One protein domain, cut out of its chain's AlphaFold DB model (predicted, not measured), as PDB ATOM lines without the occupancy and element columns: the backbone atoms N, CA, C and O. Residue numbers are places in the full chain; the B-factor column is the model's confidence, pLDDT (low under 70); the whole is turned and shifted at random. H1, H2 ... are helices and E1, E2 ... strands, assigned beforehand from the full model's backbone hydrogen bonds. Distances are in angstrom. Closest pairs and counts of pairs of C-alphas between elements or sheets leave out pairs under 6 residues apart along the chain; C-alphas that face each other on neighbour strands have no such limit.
ATOM      1  N   ILE A   2      -1.411  29.224  36.423       85.31
ATOM      2  CA  ILE A   2      -2.163  28.497  37.478       85.31
ATOM      3  C   ILE A   2      -1.698  28.834  38.906       85.31
ATOM      4  O   ILE A   2      -2.532  29.116  39.754       85.31
ATOM      5  N   LYS A   3      -0.384  28.872  39.175       89.06
ATOM      6  CA  LYS A   3       0.138  29.256  40.505       89.06
ATOM      7  C   LYS A   3      -0.379  30.628  40.961       89.06
ATOM      8  O   LYS A   3      -0.860  30.748  42.078       89.06
ATOM      9  N   GLU A   4      -0.350  31.617  40.070       87.88
ATOM     10  CA  GLU A   4      -0.857  32.971  40.337       87.88
ATOM     11  C   GLU A   4      -2.383  33.022  40.456       87.88
ATOM     12  O   GLU A   4      -2.920  33.784  41.257       87.88
ATOM     13  N   ALA A   5      -3.091  32.209  39.666       87.12
ATOM     14  CA  ALA A   5      -4.541  32.107  39.735       87.12
ATOM     15  C   ALA A   5      -4.979  31.579  41.104       87.12
ATOM     16  O   ALA A   5      -5.851  32.185  41.709       87.12
ATOM     17  N   ILE A   6      -4.315  30.543  41.631       91.44
ATOM     18  CA  ILE A   6      -4.625  29.946  42.942       91.44
ATOM     19  C   ILE A   6      -4.394  30.939  44.093       91.44
ATOM     20  O   ILE A   6      -5.113  30.894  45.087       91.44
ATOM     21  N   LEU A   7      -3.434  31.867  43.971       91.50
ATOM     22  CA  LEU A   7      -3.215  32.899  44.995       91.50
ATOM     23  C   LEU A   7      -4.402  33.867  45.123       91.50
ATOM     24  O   LEU A   7      -4.690  34.327  46.225       91.50
ATOM     25  N   ARG A   8      -5.079  34.180  44.011       90.94
ATOM     26  CA  ARG A   8      -6.241  35.090  43.971       90.94
ATOM     27  C   ARG A   8      -7.586  34.357  44.058       90.94
ATOM     28  O   ARG A   8      -8.547  34.912  44.575       90.94
ATOM     29  N   HIS A   9      -7.626  33.113  43.594       93.94
ATOM     30  CA  HIS A   9      -8.801  32.251  43.477       93.94
ATOM     31  C   HIS A   9      -8.496  30.892  44.142       93.94
ATOM     32  O   HIS A   9      -8.167  29.922  43.452       93.94
ATOM     33  N   PRO A  10      -8.507  30.820  45.488       94.38
ATOM     34  CA  PRO A  10      -7.996  29.666  46.229       94.38
ATOM     35  C   PRO A  10      -8.958  28.472  46.295       94.38
ATOM     36  O   PRO A  10      -8.558  27.398  46.745       94.38
ATOM     37  N   PHE A  11     -10.217  28.626  45.881       94.75
ATOM     38  CA  PHE A  11     -11.185  27.531  45.860       94.75
ATOM     39  C   PHE A  11     -11.070  26.791  44.533       94.75
ATOM     40  O   PHE A  11     -11.145  27.413  43.485       94.75
ATOM     41  N   ILE A  12     -10.876  25.472  44.559       94.38
ATOM     42  CA  ILE A  12     -10.672  24.673  43.344       94.38
ATOM     43  C   ILE A  12     -11.793  23.647  43.224       94.38
ATOM     44  O   ILE A  12     -11.892  22.741  44.052       94.38
ATOM     45  N   SER A  13     -12.604  23.764  42.174       94.94
ATOM     46  CA  SER A  13     -13.445  22.657  41.720       94.94
ATOM     47  C   SER A  13     -12.607  21.706  40.869       94.94
ATOM     48  O   SER A  13     -11.806  22.157  40.043       94.94
ATOM     49  N   ILE A  14     -12.768  20.404  41.092       95.94
ATOM     50  CA  ILE A  14     -12.013  19.347  40.416       95.94
ATOM     51  C   ILE A  14     -13.003  18.390  39.770       95.94
ATOM     52  O   ILE A  14     -13.902  17.889  40.441       95.94
ATOM     53  N   ASP A  15     -12.785  18.114  38.492       96.00
ATOM     54  CA  ASP A  15     -13.521  17.110  37.736       96.00
ATOM     55  C   ASP A  15     -12.541  16.161  37.037       96.00
ATOM     56  O   ASP A  15     -11.440  16.560  36.650       96.00
ATOM     57  N   THR A  16     -12.898  14.887  36.914       95.69
ATOM     58  CA  THR A  16     -11.995  13.853  36.384       95.69
ATOM     59  C   THR A  16     -12.728  12.921  35.444       95.69
ATOM     60  O   THR A  16     -13.761  12.370  35.814       95.69
ATOM     61  N   GLU A  17     -12.120  12.641  34.297       97.25
ATOM     62  CA  GLU A  17     -12.647  11.692  33.320       97.25
ATOM     63  C   GLU A  17     -11.771  10.441  33.244       97.25
ATOM     64  O   GLU A  17     -10.543  10.515  33.122       97.25
ATOM     65  N   PHE A  18     -12.421   9.280  33.285       95.12
ATOM     66  CA  PHE A  18     -11.809   7.953  33.203       95.12
ATOM     67  C   PHE A  18     -12.554   7.097  32.176       95.12
ATOM     68  O   PHE A  18     -13.670   7.413  31.769       95.12
ATOM     69  N   LEU A  19     -11.988   5.941  31.819       92.62
ATOM     70  CA  LEU A  19     -12.655   4.923  30.991       92.62
ATOM     71  C   LEU A  19     -13.767   4.169  31.761       92.62
ATOM     72  O   LEU A  19     -13.819   2.938  31.782       92.62
ATOM     73  N   GLY A  20     -14.667   4.906  32.412       90.69
ATOM     74  CA  GLY A  20     -15.818   4.381  33.137       90.69
ATOM     75  C   GLY A  20     -15.453   3.515  34.345       90.69
ATOM     76  O   GLY A  20     -14.592   3.851  35.151       90.69
ATOM     77  N   THR A  21     -16.165   2.399  34.510       91.94
ATOM     78  CA  THR A  21     -15.986   1.455  35.624       91.94
ATOM     79  C   THR A  21     -15.934   0.038  35.074       91.94
ATOM     80  O   THR A  21     -16.900  -0.413  34.451       91.94
ATOM     81  N   ILE A  22     -14.836  -0.671  35.329       94.69
ATOM     82  CA  ILE A  22     -14.604  -2.037  34.841       94.69
ATOM     83  C   ILE A  22     -14.931  -3.058  35.934       94.69
ATOM     84  O   ILE A  22     -15.617  -4.044  35.675       94.69
ATOM     85  N   ILE A  23     -14.498  -2.808  37.172       94.94
ATOM     86  CA  ILE A  23     -14.713  -3.716  38.303       94.94
ATOM     87  C   ILE A  23     -15.980  -3.275  39.035       94.94
ATOM     88  O   ILE A  23     -15.999  -2.218  39.665       94.94
ATOM     89  N   LYS A  24     -17.057  -4.065  38.940       92.75
ATOM     90  CA  LYS A  24     -18.375  -3.700  39.481       92.75
ATOM     91  C   LYS A  24     -18.835  -4.674  40.572       92.75
ATOM     92  O   LYS A  24     -18.751  -5.885  40.360       92.75
ATOM     93  N   PRO A  25     -19.370  -4.175  41.700       91.38
ATOM     94  CA  PRO A  25     -20.025  -5.018  42.693       91.38
ATOM     95  C   PRO A  25     -21.301  -5.658  42.138       91.38
ATOM     96  O   PRO A  25     -21.925  -5.157  41.198       91.38
ATOM     97  N   SER A  26     -21.736  -6.754  42.763       91.88
ATOM     98  CA  SER A  26     -23.048  -7.330  42.473       91.88
ATOM     99  C   SER A  26     -24.170  -6.374  42.901       91.88
ATOM    100  O   SER A  26     -24.008  -5.548  43.802       91.88
ATOM    101  N   LYS A  27     -25.358  -6.510  42.296       89.50
ATOM    102  CA  LYS A  27     -26.525  -5.672  42.640       89.50
ATOM    103  C   LYS A  27     -26.895  -5.745  44.124       89.50
ATOM    104  O   LYS A  27     -27.393  -4.769  44.670       89.50
ATOM    105  N   GLN A  28     -26.671  -6.890  44.765       88.56
ATOM    106  CA  GLN A  28     -26.945  -7.067  46.189       88.56
ATOM    107  C   GLN A  28     -25.994  -6.228  47.047       88.56
ATOM    108  O   GLN A  28     -26.458  -5.474  47.894       88.56
ATOM    109  N   VAL A  29     -24.696  -6.266  46.736       87.81
ATOM    110  CA  VAL A  29     -23.666  -5.474  47.423       87.81
ATOM    111  C   VAL A  29     -23.925  -3.969  47.283       87.81
ATOM    112  O   VAL A  29     -23.776  -3.224  48.245       87.81
ATOM    113  N   ILE A  30     -24.384  -3.514  46.112       86.19
ATOM    114  CA  ILE A  30     -24.770  -2.106  45.909       86.19
ATOM    115  C   ILE A  30     -25.929  -1.716  46.836       86.19
ATOM    116  O   ILE A  30     -25.903  -0.648  47.442       86.19
ATOM    117  N   ARG A  31     -26.947  -2.580  46.961       87.56
ATOM    118  CA  ARG A  31     -28.130  -2.322  47.802       87.56
ATOM    119  C   ARG A  31     -27.805  -2.265  49.289       87.56
ATOM    120  O   ARG A  31     -28.502  -1.571  50.018       87.56
ATOM    121  N   GLU A  32     -26.782  -2.989  49.727       89.19
ATOM    122  CA  GLU A  32     -26.312  -2.947  51.114       89.19
ATOM    123  C   GLU A  32     -25.695  -1.589  51.474       89.19
ATOM    124  O   GLU A  32     -25.659  -1.236  52.649       89.19
ATOM    125  N   GLY A  33     -25.229  -0.813  50.485       86.94
ATOM    126  CA  GLY A  33     -24.754   0.556  50.695       86.94
ATOM    127  C   GLY A  33     -23.553   0.663  51.643       86.94
ATOM    128  O   GLY A  33     -23.317   1.722  52.223       86.94
ATOM    129  N   ASN A  34     -22.798  -0.424  51.829       94.25
ATOM    130  CA  ASN A  34     -21.692  -0.467  52.776       94.25
ATOM    131  C   ASN A  34     -20.530   0.423  52.300       94.25
ATOM    132  O   ASN A  34     -19.916   0.169  51.262       94.25
ATOM    133  N   LEU A  35     -20.198   1.441  53.097       93.75
ATOM    134  CA  LEU A  35     -19.163   2.434  52.784       93.75
ATOM    135  C   LEU A  35     -17.781   1.812  52.533       93.75
ATOM    136  O   LEU A  35     -17.082   2.230  51.611       93.75
ATOM    137  N   ILE A  36     -17.401   0.797  53.316       95.31
ATOM    138  CA  ILE A  36     -16.102   0.117  53.191       95.31
ATOM    139  C   ILE A  36     -16.030  -0.612  51.849       95.31
ATOM    140  O   ILE A  36     -15.021  -0.542  51.146       95.31
ATOM    141  N   ILE A  37     -17.121  -1.273  51.465       93.75
ATOM    142  CA  ILE A  37     -17.189  -2.003  50.201       93.75
ATOM    143  C   ILE A  37     -17.204  -1.029  49.016       93.75
ATOM    144  O   ILE A  37     -16.459  -1.227  48.058       93.75
ATOM    145  N   ASN A  38     -17.975   0.060  49.092       92.62
ATOM    146  CA  ASN A  38     -18.008   1.089  48.048       92.62
ATOM    147  C   ASN A  38     -16.621   1.696  47.803       92.62
ATOM    148  O   ASN A  38     -16.184   1.797  46.654       92.62
ATOM    149  N   TYR A  39     -15.897   2.030  48.876       94.81
ATOM    150  CA  TYR A  39     -14.519   2.507  48.781       94.81
ATOM    151  C   TYR A  39     -13.601   1.465  48.134       94.81
ATOM    152  O   TYR A  39     -12.807   1.809  47.261       94.81
ATOM    153  N   HIS A  40     -13.727   0.190  48.516       95.81
ATOM    154  CA  HIS A  40     -12.909  -0.885  47.958       95.81
ATOM    155  C   HIS A  40     -13.067  -1.001  46.434       95.81
ATOM    156  O   HIS A  40     -12.069  -1.017  45.716       95.81
ATOM    157  N   TYR A  41     -14.302  -1.005  45.919       95.25
ATOM    158  CA  TYR A  41     -14.547  -1.062  44.472       95.25
ATOM    159  C   TYR A  41     -14.098   0.205  43.738       95.25
ATOM    160  O   TYR A  41     -13.533   0.104  42.649       95.25
ATOM    161  N   MET A  42     -14.304   1.389  44.323       94.94
ATOM    162  CA  MET A  42     -13.779   2.640  43.767       94.94
ATOM    163  C   MET A  42     -12.252   2.574  43.650       94.94
ATOM    164  O   MET A  42     -11.711   2.800  42.571       94.94
ATOM    165  N   LYS A  43     -11.564   2.187  44.732       96.25
ATOM    166  CA  LYS A  43     -10.106   2.052  44.772       96.25
ATOM    167  C   LYS A  43      -9.595   1.089  43.703       96.25
ATOM    168  O   LYS A  43      -8.677   1.446  42.979       96.25
ATOM    169  N   LEU A  44     -10.205  -0.090  43.565       96.75
ATOM    170  CA  LEU A  44      -9.794  -1.064  42.550       96.75
ATOM    171  C   LEU A  44      -9.868  -0.493  41.130       96.75
ATOM    172  O   LEU A  44      -8.983  -0.769  40.330       96.75
ATOM    173  N   ASN A  45     -10.895   0.302  40.811       96.44
ATOM    174  CA  ASN A  45     -10.990   0.945  39.501       96.44
ATOM    175  C   ASN A  45      -9.955   2.064  39.339       96.44
ATOM    176  O   ASN A  45      -9.327   2.141  38.291       96.44
ATOM    177  N   VAL A  46      -9.738   2.889  40.366       95.62
ATOM    178  CA  VAL A  46      -8.724   3.958  40.338       95.62
ATOM    179  C   VAL A  46      -7.306   3.394  40.200       95.62
ATOM    180  O   VAL A  46      -6.492   3.970  39.489       95.62
ATOM    181  N   ASP A  47      -7.014   2.256  40.833       96.31
ATOM    182  CA  ASP A  47      -5.692   1.625  40.786       96.31
ATOM    183  C   ASP A  47      -5.371   1.037  39.388       96.31
ATOM    184  O   ASP A  47      -4.197   0.908  39.040       96.31
ATOM    185  N   VAL A  48      -6.383   0.677  38.579       96.94
ATOM    186  CA  VAL A  48      -6.187   0.033  37.256       96.94
ATOM    187  C   VAL A  48      -6.503   0.928  36.056       96.94
ATOM    188  O   VAL A  48      -6.016   0.658  34.958       96.94
ATOM    189  N   LEU A  49      -7.333   1.957  36.227       96.44
ATOM    190  CA  LEU A  49      -7.724   2.872  35.156       96.44
ATOM    191  C   LEU A  49      -6.795   4.082  35.101       96.44
ATOM    192  O   LEU A  49      -6.439   4.670  36.118       96.44
ATOM    193  N   GLN A  50      -6.460   4.505  33.886       95.25
ATOM    194  CA  GLN A  50      -5.732   5.750  33.665       95.25
ATOM    195  C   GLN A  50      -6.706   6.930  33.555       95.25
ATOM    196  O   GLN A  50      -7.764   6.811  32.930       95.25
ATOM    197  N   ILE A  51      -6.331   8.068  34.150       95.69
ATOM    198  CA  ILE A  51      -7.031   9.348  33.969       95.69
ATOM    199  C   ILE A  51      -6.903   9.769  32.502       95.69
ATOM    200  O   ILE A  51      -5.806   9.750  31.947       95.69
ATOM    201  N   ILE A  52      -8.015  10.184  31.898       96.81
ATOM    202  CA  ILE A  52      -8.055  10.770  30.552       96.81
ATOM    203  C   ILE A  52      -7.894  12.286  30.650       96.81
ATOM    204  O   ILE A  52      -7.080  12.875  29.943       96.81
ATOM    205  N   GLN A  53      -8.662  12.916  31.543       97.38
ATOM    206  CA  GLN A  53      -8.665  14.362  31.731       97.38
ATOM    207  C   GLN A  53      -8.843  14.726  33.207       97.38
ATOM    208  O   GLN A  53      -9.563  14.057  33.947       97.38
ATOM    209  N   LEU A  54      -8.185  15.815  33.605       95.50
ATOM    210  CA  LEU A  54      -8.347  16.485  34.891       95.50
ATOM    211  C   LEU A  54      -8.784  17.930  34.620       95.50
ATOM    212  O   LEU A  54      -8.012  18.721  34.079       95.50
ATOM    213  N   GLY A  55     -10.024  18.256  34.971       94.56
ATOM    214  CA  GLY A  55     -10.566  19.608  34.950       94.56
ATOM    215  C   GLY A  55     -10.309  20.309  36.280       94.56
ATOM    216  O   GLY A  55     -10.554  19.739  37.341       94.56
ATOM    217  N   LEU A  56      -9.811  21.544  36.221       92.81
ATOM    218  CA  LEU A  56      -9.596  22.401  37.388       92.81
ATOM    219  C   LEU A  56     -10.245  23.760  37.131       92.81
ATOM    220  O   LEU A  56      -9.879  24.431  36.165       92.81
ATOM    221  N   SER A  57     -11.137  24.185  38.024       92.00
ATOM    222  CA  SER A  57     -11.792  25.498  37.959       92.00
ATOM    223  C   SER A  57     -11.539  26.273  39.253       92.00
ATOM    224  O   SER A  57     -12.205  26.002  40.258       92.00
ATOM    225  N   PRO A  58     -10.558  27.197  39.264       92.50
ATOM    226  CA  PRO A  58     -10.307  28.071  40.400       92.50
ATOM    227  C   PRO A  58     -11.389  29.141  40.549       92.50
ATOM    228  O   PRO A  58     -11.829  29.700  39.549       92.50
ATOM    229  N   SER A  59     -11.754  29.479  41.782       94.00
ATOM    230  CA  SER A  59     -12.637  30.596  42.106       94.00
ATOM    231  C   SER A  59     -12.230  31.303  43.399       94.00
ATOM    232  O   SER A  59     -11.488  30.768  44.228       94.00
ATOM    233  N   ASP A  60     -12.716  32.527  43.588       93.38
ATOM    234  CA  ASP A  60     -12.677  33.198  44.887       93.38
ATOM    235  C   ASP A  60     -13.869  32.774  45.772       93.38
ATOM    236  O   ASP A  60     -14.656  31.892  45.409       93.38
TER     237      ASP A  60
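AT A GLANCE: This is residues 2 to 60 of the 75 residues of an uncharacterized protein of Gossypium aridum (UniProt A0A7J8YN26). A long two-stranded ribbon, E1 and E2, has the short helix H1 at one end, while beyond its other end H2 and H3 make an open corner. The 59 printed residues run H1, E1, H2, H3, E2, mixed helices and strands, the sheet E1 - E2 antiparallel. The whole is an extended rod, radius of gyration of the C-alphas 16.1 A, spans 47 by 22 by 14 A.

IN THESE COORDINATES: H1 is residues 2 to 8, from C-alpha 2 at (-2.163, 28.497, 37.478). E1, residues 11 to 18, spans 23.3 A. H2 is residues 27 to 32. H3, residues 35 to 48, spans 20.4 A. E2, residues 51 to 59, spans 23.4 A to C-alpha 59 at (-12.637, 30.596, 42.106).

HOW THE PARTS SIT: E1 and E2 are antiparallel at 164 degrees, with N 13 and O 57 3.0 A apart, within hydrogen-bond range. The closest C-alphas of H1 and E2, Ile 6 and Pro 58, are 6.5 A apart. H2 and H3 are close but not clearly touching, Ile 30 and Asn 38 having the closest C-alphas, 7.8 A, at a steep tilt of 47 degrees, opposite ways. Every O i to N i+4 pair is within hydrogen-bond range in H2 and H3, 2 of 3 in H1.

THE WHOLE: The farthest C-alphas, Glu 4 and Gln 28, are 48.1 A apart. The printed part has no cut and no long link; no printed residue is under 70 in pLDDT.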